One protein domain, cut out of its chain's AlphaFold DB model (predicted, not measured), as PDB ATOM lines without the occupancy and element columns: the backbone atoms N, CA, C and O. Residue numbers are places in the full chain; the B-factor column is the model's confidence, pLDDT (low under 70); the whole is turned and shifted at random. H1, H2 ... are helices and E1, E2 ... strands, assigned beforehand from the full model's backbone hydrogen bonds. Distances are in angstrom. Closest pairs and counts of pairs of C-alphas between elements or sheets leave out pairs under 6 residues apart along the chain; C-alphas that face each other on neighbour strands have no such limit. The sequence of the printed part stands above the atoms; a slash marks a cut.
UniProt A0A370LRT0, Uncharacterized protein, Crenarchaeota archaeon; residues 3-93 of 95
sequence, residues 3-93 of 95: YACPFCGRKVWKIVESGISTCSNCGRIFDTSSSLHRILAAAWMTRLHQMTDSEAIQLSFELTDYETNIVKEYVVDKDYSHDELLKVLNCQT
ATOM      1  N   TYR A   3     -45.211  34.139  16.657       80.69
ATOM      2  CA  TYR A   3     -45.717  35.305  15.914       80.69
ATOM      3  C   TYR A   3     -47.150  35.132  15.384       80.69
ATOM      4  O   TYR A   3     -47.729  36.088  14.861       80.69
ATOM      5  N   ALA A   4     -47.769  33.968  15.601       89.75
ATOM      6  CA  ALA A   4     -49.184  33.701  15.341       89.75
ATOM      7  C   ALA A   4     -49.860  33.092  16.575       89.75
ATOM      8  O   ALA A   4     -49.262  32.296  17.289       89.75
ATOM      9  N   CYS A   5     -51.109  33.459  16.852       92.94
ATOM     10  CA  CYS A   5     -51.848  32.897  17.974       92.94
ATOM     11  C   CYS A   5     -52.044  31.383  17.769       92.94
ATOM     12  O   CYS A   5     -52.616  31.000  16.745       92.94
ATOM     13  N   PRO A   6     -51.685  30.534  18.751       94.19
ATOM     14  CA  PRO A   6     -51.828  29.085  18.626       94.19
ATOM     15  C   PRO A   6     -53.277  28.647  18.412       94.19
ATOM     16  O   PRO A   6     -53.513  27.617  17.805       94.19
ATOM     17  N   PHE A   7     -54.254  29.432  18.866       94.25
ATOM     18  CA  PHE A   7     -55.664  29.037  18.850       94.25
ATOM     19  C   PHE A   7     -56.456  29.544  17.645       94.25
ATOM     20  O   PHE A   7     -57.489  28.973  17.323       94.25
ATOM     21  N   CYS A   8     -56.040  30.645  17.016       93.75
ATOM     22  CA  CYS A   8     -56.815  31.251  15.924       93.75
ATOM     23  C   CYS A   8     -55.976  31.690  14.721       93.75
ATOM     24  O   CYS A   8     -56.502  32.347  13.827       93.75
ATOM     25  N   GLY A   9     -54.666  31.424  14.724       91.94
ATOM     26  CA  GLY A   9     -53.754  31.764  13.630       91.94
ATOM     27  C   GLY A   9     -53.511  33.262  13.415       91.94
ATOM     28  O   GLY A   9     -52.655  33.637  12.620       91.94
ATOM     29  N   ARG A  10     -54.215  34.158  14.125       93.06
ATOM     30  CA  ARG A  10     -54.026  35.605  13.966       93.06
ATOM     31  C   ARG A  10     -52.627  36.016  14.416       93.06
ATOM     32  O   ARG A  10     -52.198  35.648  15.509       93.06
ATOM     33  N   LYS A  11     -51.959  36.846  13.612       88.50
ATOM     34  CA  LYS A  11     -50.659  37.435  13.953       88.50
ATOM     35  C   LYS A  11     -50.707  38.119  15.323       88.50
ATOM     36  O   LYS A  11     -51.613  38.911  15.595       88.50
ATOM     37  N   VAL A  12     -49.730  37.820  16.173       84.50
ATOM     38  CA  VAL A  12     -49.596  38.454  17.489       84.50
ATOM     39  C   VAL A  12     -48.892  39.798  17.308       84.50
ATOM     40  O   VAL A  12     -47.893  39.890  16.600       84.50
ATOM     41  N   TRP A  13     -49.429  40.859  17.915       70.81
ATOM     42  CA  TRP A  13     -48.898  42.224  17.764       70.81
ATOM     43  C   TRP A  13     -47.549  42.430  18.448       70.81
ATOM     44  O   TRP A  13     -46.739  43.232  17.991       70.81
ATOM     45  N   LYS A  14     -47.310  41.706  19.542       71.31
ATOM     46  CA  LYS A  14     -46.058  41.739  20.282       71.31
ATOM     47  C   LYS A  14     -45.480  40.336  20.290       71.31
ATOM     48  O   LYS A  14     -46.075  39.420  20.857       71.31
ATOM     49  N   ILE A  15     -44.338  40.189  19.632       66.44
ATOM     50  CA  ILE A  15     -43.519  38.990  19.731       66.44
ATOM     51  C   ILE A  15     -42.978  38.962  21.162       66.44
ATOM     52  O   ILE A  15     -42.317  39.902  21.599       66.44
ATOM     53  N   VAL A  16     -43.328  37.920  21.907       66.31
ATOM     54  CA  VAL A  16     -42.803  37.670  23.250       66.31
ATOM     55  C   VAL A  16     -41.873  36.471  23.125       66.31
ATOM     56  O   VAL A  16     -42.339  35.367  22.836       66.31
ATOM     57  N   GLU A  17     -40.568  36.701  23.273       63.72
ATOM     58  CA  GLU A  17     -39.540  35.656  23.139       63.72
ATOM     59  C   GLU A  17     -39.750  34.529  24.155       63.72
ATOM     60  O   GLU A  17     -39.697  33.359  23.794       63.72
ATOM     61  N   SER A  18     -40.102  34.872  25.398       66.62
ATOM     62  CA  SER A  18     -40.480  33.916  26.439       66.62
ATOM     63  C   SER A  18     -41.477  34.535  27.422       66.62
ATOM     64  O   SER A  18     -41.389  35.716  27.764       66.62
ATOM     65  N   GLY A  19     -42.456  33.741  27.860       83.81
ATOM     66  CA  GLY A  19     -43.457  34.138  28.848       83.81
ATOM     67  C   GLY A  19     -44.884  34.135  28.310       83.81
ATOM     68  O   GLY A  19     -45.235  33.400  27.394       83.81
ATOM     69  N   ILE A  20     -45.748  34.944  28.915       88.69
ATOM     70  CA  ILE A  20     -47.188  34.914  28.651       88.69
ATOM     71  C   ILE A  20     -47.562  36.002  27.640       88.69
ATOM     72  O   ILE A  20     -47.201  37.168  27.796       88.69
ATOM     73  N   SER A  21     -48.334  35.630  26.620       89.88
ATOM     74  CA  SER A  21     -48.913  36.542  25.635       89.88
ATOM     75  C   SER A  21     -50.431  36.379  25.561       89.88
ATOM     76  O   SER A  21     -50.997  35.382  26.004       89.88
ATOM     77  N   THR A  22     -51.117  37.389  25.028       90.12
ATOM     78  CA  THR A  22     -52.577  37.390  24.862       90.12
ATOM     79  C   THR A  22     -52.928  37.754  23.430       90.12
ATOM     80  O   THR A  22     -52.380  38.695  22.856       90.12
ATOM     81  N   CYS A  23     -53.859  37.013  22.835       91.81
ATOM     82  CA  CYS A  23     -54.349  37.320  21.502       91.81
ATOM     83  C   CYS A  23     -55.419  38.416  21.558       91.81
ATOM     84  O   CYS A  23     -56.468  38.222  22.165       91.81
ATOM     85  N   SER A  24     -55.210  39.524  20.845       90.62
ATOM     86  CA  SER A  24     -56.211  40.594  20.720       90.62
ATOM     87  C   SER A  24     -57.458  40.190  19.925       90.62
ATOM     88  O   SER A  24     -58.476  40.865  20.016       90.62
ATOM     89  N   ASN A  25     -57.389  39.103  19.147       93.31
ATOM     90  CA  ASN A  25     -58.502  38.634  18.324       93.31
ATOM     91  C   ASN A  25     -59.424  37.663  19.072       93.31
ATOM     92  O   ASN A  25     -60.628  37.873  19.107       93.31
ATOM     93  N   CYS A  26     -58.875  36.597  19.664       94.00
ATOM     94  CA  CYS A  26     -59.685  35.596  20.368       94.00
ATOM     95  C   CYS A  26     -59.687  35.759  21.896       94.00
ATOM     96  O   CYS A  26     -60.319  34.963  22.585       94.00
ATOM     97  N   GLY A  27     -58.944  36.729  22.440       91.81
ATOM     98  CA  GLY A  27     -58.851  37.003  23.878       91.81
ATOM     99  C   GLY A  27     -58.098  35.950  24.695       91.81
ATOM    100  O   GLY A  27     -57.937  36.113  25.900       91.81
ATOM    101  N   ARG A  28     -57.626  34.861  24.073       93.19
ATOM    102  CA  ARG A  28     -56.944  33.777  24.786       93.19
ATOM    103  C   ARG A  28     -55.528  34.162  25.186       93.19
ATOM    104  O   ARG A  28     -54.787  34.769  24.407       93.19
ATOM    105  N   ILE A  29     -55.166  33.720  26.380       91.62
ATOM    106  CA  ILE A  29     -53.826  33.807  26.948       91.62
ATOM    107  C   ILE A  29     -53.075  32.520  26.592       91.62
ATOM    108  O   ILE A  29     -53.653  31.434  26.641       91.62
ATOM    109  N   PHE A  30     -51.809  32.635  26.209       91.12
ATOM    110  CA  PHE A  30     -50.942  31.495  25.920       91.12
ATOM    111  C   PHE A  30     -49.510  31.770  26.357       91.12
ATOM    112  O   PHE A  30     -49.032  32.902  26.329       91.12
ATOM    113  N   ASP A  31     -48.826  30.701  26.738       90.88
ATOM    114  CA  ASP A  31     -47.402  30.707  27.045       90.88
ATOM    115  C   ASP A  31     -46.589  30.526  25.755       90.88
ATOM    116  O   ASP A  31     -46.766  29.525  25.056       90.88
ATOM    117  N   THR A  32     -45.722  31.485  25.432       86.81
ATOM    118  CA  THR A  32     -44.854  31.446  24.247       86.81
ATOM    119  C   THR A  32     -43.665  30.505  24.387       86.81
ATOM    120  O   THR A  32     -43.089  30.123  23.370       86.81
ATOM    121  N   SER A  33     -43.336  30.086  25.613       87.19
ATOM    122  CA  SER A  33     -42.318  29.069  25.895       87.19
ATOM    123  C   SER A  33     -42.859  27.637  25.804       87.19
ATOM    124  O   SER A  33     -42.090  26.687  25.671       87.19
ATOM    125  N   SER A  34     -44.186  27.463  25.801       91.12
ATOM    126  CA  SER A  34     -44.812  26.147  25.675       91.12
ATOM    127  C   SER A  34     -44.598  25.556  24.281       91.12
ATOM    128  O   SER A  34     -45.052  26.105  23.274       91.12
ATOM    129  N   SER A  35     -43.971  24.381  24.229       92.31
ATOM    130  CA  SER A  35     -43.861  23.550  23.027       92.31
ATOM    131  C   SER A  35     -45.200  23.325  22.330       92.31
ATOM    132  O   SER A  35     -45.305  23.535  21.125       92.31
ATOM    133  N   LEU A  36     -46.256  23.014  23.090       93.94
ATOM    134  CA  LEU A  36     -47.605  22.829  22.551       93.94
ATOM    135  C   LEU A  36     -48.076  24.069  21.780       93.94
ATOM    136  O   LEU A  36     -48.517  23.967  20.637       93.94
ATOM    137  N   HIS A  37     -47.955  25.258  22.372       94.00
ATOM    138  CA  HIS A  37     -48.379  26.488  21.706       94.00
ATOM    139  C   HIS A  37     -47.510  26.826  20.490       94.00
ATOM    140  O   HIS A  37     -48.040  27.302  19.487       94.00
ATOM    141  N   ARG A  38     -46.201  26.555  20.537       94.00
ATOM    142  CA  ARG A  38     -45.318  26.763  19.382       94.00
ATOM    143  C   ARG A  38     -45.697  25.850  18.213       94.00
ATOM    144  O   ARG A  38     -45.859  26.353  17.104       94.00
ATOM    145  N   ILE A  39     -45.960  24.563  18.467       95.94
ATOM    146  CA  ILE A  39     -46.442  23.604  17.455       95.94
ATOM    147  C   ILE A  39     -47.765  24.075  16.844       95.94
ATOM    148  O   ILE A  39     -47.914  24.109  15.625       95.94
ATOM    149  N   LEU A  40     -48.735  24.473  17.672       95.88
ATOM    150  CA  LEU A  40     -50.047  24.910  17.186       95.88
ATOM    151  C   LEU A  40     -49.964  26.203  16.361       95.88
ATOM    152  O   LEU A  40     -50.658  26.337  15.352       95.88
ATOM    153  N   ALA A  41     -49.109  27.145  16.761       94.69
ATOM    154  CA  ALA A  41     -48.855  28.363  15.998       94.69
ATOM    155  C   ALA A  41     -48.174  28.060  14.652       94.69
ATOM    156  O   ALA A  41     -48.596  28.597  13.626       94.69
ATOM    157  N   ALA A  42     -47.182  27.164  14.647       95.12
ATOM    158  CA  ALA A  42     -46.528  26.690  13.432       95.12
ATOM    159  C   ALA A  42     -47.525  26.035  12.476       95.12
ATOM    160  O   ALA A  42     -47.617  26.427  11.317       95.12
ATOM    161  N   ALA A  43     -48.367  25.139  12.993       96.44
ATOM    162  CA  ALA A  43     -49.412  24.475  12.227       96.44
ATOM    163  C   ALA A  43     -50.376  25.465  11.551       96.44
ATOM    164  O   ALA A  43     -50.796  25.247  10.416       96.44
ATOM    165  N   TRP A  44     -50.743  26.566  12.215       95.44
ATOM    166  CA  TRP A  44     -51.552  27.614  11.584       95.44
ATOM    167  C   TRP A  44     -50.834  28.268  10.408       95.44
ATOM    168  O   TRP A  44     -51.430  28.422   9.345       95.44
ATOM    169  N   MET A  45     -49.565  28.632  10.580       92.25
ATOM    170  CA  MET A  45     -48.817  29.317   9.526       92.25
ATOM    171  C   MET A  45     -48.475  28.391   8.363       92.25
ATOM    172  O   MET A  45     -48.548  28.824   7.215       92.25
ATOM    173  N   THR A  46     -48.215  27.114   8.631       94.06
ATOM    174  CA  THR A  46     -48.095  26.075   7.606       94.06
ATOM    175  C   THR A  46     -49.355  25.990   6.752       94.06
ATOM    176  O   THR A  46     -49.248  26.067   5.532       94.06
ATOM    177  N   ARG A  47     -50.551  25.943   7.358       93.94
ATOM    178  CA  ARG A  47     -51.819  25.917   6.602       93.94
ATOM    179  C   ARG A  47     -52.077  27.219   5.838       93.94
ATOM    180  O   ARG A  47     -52.460  27.184   4.676       93.94
ATOM    181  N   LEU A  48     -51.873  28.373   6.481       90.88
ATOM    182  CA  LEU A  48     -52.208  29.683   5.904       90.88
ATOM    183  C   LEU A  48     -51.258  30.123   4.786       90.88
ATOM    184  O   LEU A  48     -51.688  30.793   3.851       90.88
ATOM    185  N   HIS A  49     -49.975  29.778   4.891       89.25
ATOM    186  CA  HIS A  49     -48.936  30.233   3.967       89.25
ATOM    187  C   HIS A  49     -48.315  29.110   3.144       89.25
ATOM    188  O   HIS A  49     -47.353  29.365   2.427       89.25
ATOM    189  N   GLN A  50     -48.846  27.886   3.250       87.56
ATOM    190  CA  GLN A  50     -48.294  26.697   2.592       87.56
ATOM    191  C   GLN A  50     -46.794  26.532   2.885       87.56
ATOM    192  O   GLN A  50     -45.999  26.170   2.023       87.56
ATOM    193  N   MET A  51     -46.394  26.842   4.122       88.25
ATOM    194  CA  MET A  51     -45.011  26.697   4.564       88.25
ATOM    195  C   MET A  51     -44.737  25.213   4.814       88.25
ATOM    196  O   MET A  51     -45.087  24.698   5.874       88.25
ATOM    197  N   THR A  52     -44.156  24.533   3.825       89.31
ATOM    198  CA  THR A  52     -43.854  23.087   3.861       89.31
ATOM    199  C   THR A  52     -42.380  22.773   4.121       89.31
ATOM    200  O   THR A  52     -42.029  21.618   4.367       89.31
ATOM    201  N   ASP A  53     -41.511  23.781   4.041       92.38
ATOM    202  CA  ASP A  53     -40.078  23.629   4.273       92.38
ATOM    203  C   ASP A  53     -39.772  23.445   5.768       92.38
ATOM    204  O   ASP A  53     -40.149  24.278   6.595       92.38
ATOM    205  N   SER A  54     -39.106  22.338   6.116       91.25
ATOM    206  CA  SER A  54     -38.841  21.972   7.514       91.25
ATOM    207  C   SER A  54     -37.997  23.024   8.224       91.25
ATOM    208  O   SER A  54     -38.303  23.390   9.354       91.25
ATOM    209  N   GLU A  55     -36.935  23.493   7.567       93.06
ATOM    210  CA  GLU A  55     -35.953  24.399   8.160       93.06
ATOM    211  C   GLU A  55     -36.586  25.771   8.414       93.06
ATOM    212  O   GLU A  55     -36.447  26.337   9.500       93.06
ATOM    213  N   ALA A  56     -37.390  26.263   7.468       91.19
ATOM    214  CA  ALA A  56     -38.161  27.486   7.628       91.19
ATOM    215  C   ALA A  56     -39.155  27.402   8.797       91.19
ATOM    216  O   ALA A  56     -39.228  28.341   9.596       91.19
ATOM    217  N   ILE A  57     -39.901  26.296   8.931       91.69
ATOM    218  CA  ILE A  57     -40.813  26.078  10.069       91.69
ATOM    219  C   ILE A  57     -40.015  26.069  11.376       91.69
ATOM    220  O   ILE A  57     -40.355  26.784  12.322       91.69
ATOM    221  N   GLN A  58     -38.942  25.282  11.416       94.06
ATOM    222  CA  GLN A  58     -38.127  25.075  12.599       94.06
ATOM    223  C   GLN A  58     -37.541  26.388  13.119       94.06
ATOM    224  O   GLN A  58     -37.741  26.733  14.284       94.06
ATOM    225  N   LEU A  59     -36.882  27.157  12.248       91.12
ATOM    226  CA  LEU A  59     -36.258  28.431  12.603       91.12
ATOM    227  C   LEU A  59     -37.295  29.494  12.979       91.12
ATOM    228  O   LEU A  59     -37.087  30.246  13.929       91.12
ATOM    229  N   SER A  60     -38.435  29.543  12.283       89.06
ATOM    230  CA  SER A  60     -39.457  30.569  12.533       89.06
ATOM    231  C   SER A  60     -40.126  30.424  13.904       89.06
ATOM    232  O   SER A  60     -40.553  31.420  14.493       89.06
ATOM    233  N   PHE A  61     -40.246  29.192  14.402       90.62
ATOM    234  CA  PHE A  61     -40.959  28.876  15.643       90.62
ATOM    235  C   PHE A  61     -40.061  28.330  16.759       90.62
ATOM    236  O   PHE A  61     -40.555  28.091  17.862       90.62
ATOM    237  N   GLU A  62     -38.755  28.199  16.508       91.31
ATOM    238  CA  GLU A  62     -37.761  27.580  17.401       91.31
ATOM    239  C   GLU A  62     -38.162  26.164  17.834       91.31
ATOM    240  O   GLU A  62     -38.057  25.794  19.008       91.31
ATOM    241  N   LEU A  63     -38.680  25.382  16.892       93.38
ATOM    242  CA  LEU A  63     -39.046  23.997  17.157       93.38
ATOM    243  C   LEU A  63     -37.798  23.107  17.186       93.38
ATOM    244  O   LEU A  63     -36.787  23.363  16.535       93.38
ATOM    245  N   THR A  64     -37.876  22.024  17.941       95.19
ATOM    246  CA  THR A  64     -36.956  20.892  17.815       95.19
ATOM    247  C   THR A  64     -37.273  20.085  16.553       95.19
ATOM    248  O   THR A  64     -38.350  20.225  15.961       95.19
ATOM    249  N   ASP A  65     -36.372  19.188  16.154       95.56
ATOM    250  CA  ASP A  65     -36.603  18.288  15.015       95.56
ATOM    251  C   ASP A  65     -37.858  17.429  15.225       95.56
ATOM    252  O   ASP A  65     -38.664  17.246  14.314       95.56
ATOM    253  N   TYR A  66     -38.067  16.950  16.456       94.75
ATOM    254  CA  TYR A  66     -39.246  16.169  16.826       94.75
ATOM    255  C   TYR A  66     -40.543  16.969  16.652       94.75
ATOM    256  O   TYR A  66     -41.480  16.509  16.003       94.75
ATOM    257  N   GLU A  67     -40.591  18.192  17.179       95.62
ATOM    258  CA  GLU A  67     -41.768  19.062  17.075       95.62
ATOM    259  C   GLU A  67     -42.040  19.492  15.626       95.62
ATOM    260  O   GLU A  67     -43.194  19.570  15.203       95.62
ATOM    261  N   THR A  68     -40.984  19.721  14.844       96.25
ATOM    262  CA  THR A  68     -41.093  20.029  13.412       96.25
ATOM    263  C   THR A  68     -41.671  18.841  12.645       96.25
ATOM    264  O   THR A  68     -42.567  19.020  11.818       96.25
ATOM    265  N   ASN A  69     -41.237  17.618  12.964       95.81
ATOM    266  CA  ASN A  69     -41.777  16.399  12.362       95.81
ATOM    267  C   ASN A  69     -43.260  16.198  12.683       95.81
ATOM    268  O   ASN A  69     -44.001  15.784  11.798       95.81
ATOM    269  N   ILE A  70     -43.722  16.561  13.885       95.94
ATOM    270  CA  ILE A  70     -45.158  16.562  14.201       95.94
ATOM    271  C   ILE A  70     -45.915  17.494  13.247       95.94
ATOM    272  O   ILE A  70     -46.928  17.098  12.671       95.94
ATOM    273  N   VAL A  71     -45.447  18.734  13.061       96.38
ATOM    274  CA  VAL A  71     -46.121  19.680  12.157       96.38
ATOM    275  C   VAL A  71     -46.145  19.123  10.734       96.38
ATOM    276  O   VAL A  71     -47.193  19.136  10.099       96.38
ATOM    277  N   LYS A  72     -45.034  18.574  10.242       95.62
ATOM    278  CA  LYS A  72     -44.984  17.999   8.894       95.62
ATOM    279  C   LYS A  72     -45.914  16.809   8.725       95.62
ATOM    280  O   LYS A  72     -46.789  16.847   7.869       95.62
ATOM    281  N   GLU A  73     -45.771  15.800   9.572       95.75
ATOM    282  CA  GLU A  73     -46.528  14.563   9.440       95.75
ATOM    283  C   GLU A  73     -48.034  14.824   9.545       95.75
ATOM    284  O   GLU A  73     -48.816  14.354   8.723       95.75
ATOM    285  N   TYR A  74     -48.462  15.582  10.556       96.44
ATOM    286  CA  TYR A  74     -49.887  15.745  10.819       96.44
ATOM    287  C   TYR A  74     -50.513  16.874  10.005       96.44
ATOM    288  O   TYR A  74     -51.669  16.751   9.624       96.44
ATOM    289  N   VAL A  75     -49.791  17.958   9.715       96.12
ATOM    290  CA  VAL A  75     -50.368  19.135   9.041       96.12
ATOM    291  C   VAL A  75     -50.059  19.158   7.552       96.12
ATOM    292  O   VAL A  75     -50.947  19.486   6.777       96.12
ATOM    293  N   VAL A  76     -48.832  18.832   7.142       93.69
ATOM    294  CA  VAL A  76     -48.446  18.861   5.721       93.69
ATOM    295  C   VAL A  76     -48.874  17.574   5.023       93.69
ATOM    296  O   VAL A  76     -49.538  17.638   3.994       93.69
ATOM    297  N   ASP A  77     -48.533  16.416   5.591       94.06
ATOM    298  CA  ASP A  77     -48.730  15.131   4.910       94.06
ATOM    299  C   ASP A  77     -50.154  14.586   5.091       94.06
ATOM    300  O   ASP A  77     -50.723  14.002   4.168       94.06
ATOM    301  N   LYS A  78     -50.739  14.766   6.283       95.75
ATOM    302  CA  LYS A  78     -52.072  14.241   6.635       95.75
ATOM    303  C   LYS A  78     -53.199  15.280   6.616       95.75
ATOM    304  O   LYS A  78     -54.346  14.895   6.821       95.75
ATOM    305  N   ASP A  79     -52.885  16.558   6.399       95.25
ATOM    306  CA  ASP A  79     -53.845  17.676   6.355       95.25
ATOM    307  C   ASP A  79     -54.781  17.764   7.579       95.25
ATOM    308  O   ASP A  79     -55.972  18.056   7.477       95.25
ATOM    309  N   TYR A  80     -54.257  17.495   8.780       97.06
ATOM    310  CA  TYR A  80     -55.061  17.585   9.997       97.06
ATOM    311  C   TYR A  80     -55.504  19.026  10.232       97.06
ATOM    312  O   TYR A  80     -54.707  19.972  10.177       97.06
ATOM    313  N   SER A  81     -56.762  19.192  10.627       95.94
ATOM    314  CA  SER A  81     -57.300  20.437  11.170       95.94
ATOM    315  C   SER A  81     -56.666  20.795  12.522       95.94
ATOM    316  O   SER A  81     -55.916  20.025  13.131       95.94
ATOM    317  N   HIS A  82     -56.959  22.002  13.018       95.06
ATOM    318  CA  HIS A  82     -56.488  22.438  14.334       95.06
ATOM    319  C   HIS A  82     -56.967  21.499  15.455       95.06
ATOM    320  O   HIS A  82     -56.166  21.090  16.295       95.06
ATOM    321  N   ASP A  83     -58.245  21.114  15.431       94.75
ATOM    322  CA  ASP A  83     -58.847  20.269  16.464       94.75
ATOM    323  C   ASP A  83     -58.319  18.830  16.422       94.75
ATOM    324  O   ASP A  83     -58.131  18.208  17.466       94.75
ATOM    325  N   GLU A  84     -58.048  18.289  15.233       96.62
ATOM    326  CA  GLU A  84     -57.451  16.955  15.082       96.62
ATOM    327  C   GLU A  84     -56.018  16.917  15.606       96.62
ATOM    328  O   GLU A  84     -55.670  16.019  16.374       96.62
ATOM    329  N   LEU A  85     -55.207  17.923  15.270       96.00
ATOM    330  CA  LEU A  85     -53.853  18.042  15.804       96.00
ATOM    331  C   LEU A  85     -53.866  18.187  17.332       96.00
ATOM    332  O   LEU A  85     -53.084  17.536  18.023       96.00
ATOM    333  N   LEU A  86     -54.777  19.000  17.876       94.00
ATOM    334  CA  LEU A  86     -54.893  19.194  19.319       94.00
ATOM    335  C   LEU A  86     -55.239  17.886  20.048       94.00
ATOM    336  O   LEU A  86     -54.701  17.622  21.123       94.00
ATOM    337  N   LYS A  87     -56.090  17.035  19.456       93.19
ATOM    338  CA  LYS A  87     -56.381  15.695  19.992       93.19
ATOM    339  C   LYS A  87     -55.130  14.819  20.034       93.19
ATOM    340  O   LYS A  87     -54.887  14.194  21.061       93.19
ATOM    341  N   VAL A  88     -54.325  14.799  18.967       92.81
ATOM    342  CA  VAL A  88     -53.066  14.029  18.927       92.81
ATOM    343  C   VAL A  88     -52.113  14.483  20.032       92.81
ATOM    344  O   VAL A  88     -51.628  13.654  20.801       92.81
ATOM    345  N   LEU A  89     -51.895  15.794  20.150       91.00
ATOM    346  CA  LEU A  89     -50.954  16.368  21.114       91.00
ATOM    347  C   LEU A  89     -51.391  16.147  22.568       91.00
ATOM    348  O   LEU A  89     -50.558  15.860  23.422       91.00
ATOM    349  N   ASN A  90     -52.694  16.214  22.852       87.12
ATOM    350  CA  ASN A  90     -53.213  15.937  24.193       87.12
ATOM    351  C   ASN A  90     -53.155  14.439  24.541       87.12
ATOM    352  O   ASN A  90     -52.830  14.092  25.675       87.12
ATOM    353  N   CYS A  91     -53.402  13.537  23.583       77.25
ATOM    354  CA  CYS A  91     -53.286  12.090  23.811       77.25
ATOM    355  C   CYS A  91     -51.850  11.646  24.138       77.25
ATOM    356  O   CYS A  91     -51.664  10.697  24.895       77.25
ATOM    357  N   GLN A  92     -50.834  12.341  23.619       60.78
ATOM    358  CA  GLN A  92     -49.424  12.058  23.919       60.78
ATOM    359  C   GLN A  92     -49.013  12.430  25.356       60.78
ATOM    360  O   GLN A  92     -47.970  11.985  25.819       60.78
ATOM    361  N   THR A  93     -49.837  13.193  26.084       53.72
ATOM    362  CA  THR A  93     -49.596  13.551  27.497       53.72
ATOM    363  C   THR A  93     -50.281  12.623  28.508       53.72
ATOM    364  O   THR A  93     -50.225  12.876  29.707       53.72
TER     365      THR A  93
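This is residues 3 to 93 of the 95 residues of an uncharacterized protein of Crenarchaeota archaeon (UniProt A0A370LRT0). Helix H1 makes the core, with H2, H3 and H4 round it, and a small head of strands, E1 and the hairpin E2 and E3, lies beyond H1 from H3. H1, H3 and H4 form a loose three-helix bundle, and H2 crosses H1 and H3. The printed part has 91 residues, with three named strands and then four named helices in the order E1 E2 E3 H1 H2 H3 H4; E2 and E3 form an antiparallel two-stranded sheet, and the class is mixed, helices and strands. The whole is compact and rounded, with a radius of gyration of the C-alphas of 12.0 A and spans of 31 by 26 by 22 A.

E1, residues 11 to 16, begins at C-alpha 11 (-50.659, 37.435, 13.953) and is 12.2 A long. E2 is residues 20 to 22 and E3 residues 29 to 31. H1, residues 35 to 49, is 20.8 A long from C-alpha 35 (-43.861, 23.550, 23.027). H2 is residues 54 to 61, H3 residues 65 to 77, 16.1 A, and H4 residues 82 to 91, 14.4 A, ending at C-alpha 91 (-53.286, 12.090, 23.811).

E1 pairs with no named strand. In the hairpin of E2 and E3, N 21 and O 30 are 2.8 A apart, within hydrogen-bond range. H1, the hub, touches H2 at a steep tilt of 62 degrees, closest C-alphas Arg 38 and Phe 61, 6.1 A. H1 touches H3 at a steep tilt of 39 degrees, the same way, closest C-alphas Ala 43 and Val 71, 5.8 A. H1 touches H4 at a shallow tilt of 25 degrees, opposite ways, closest C-alphas Leu 36 and Leu 89, 7.4 A. H2 and H4 are apart. Every O i to N i+4 pair is within hydrogen-bond range in H1, H2 and H4, and 8 of 9 in H3.

The C-alphas farthest apart, Lys 14 and Lys 78, are 31.3 A apart. The printed part has no cut, and no link is long. The pLDDT is under 70 at residues 15 to 18 and 92 to 93.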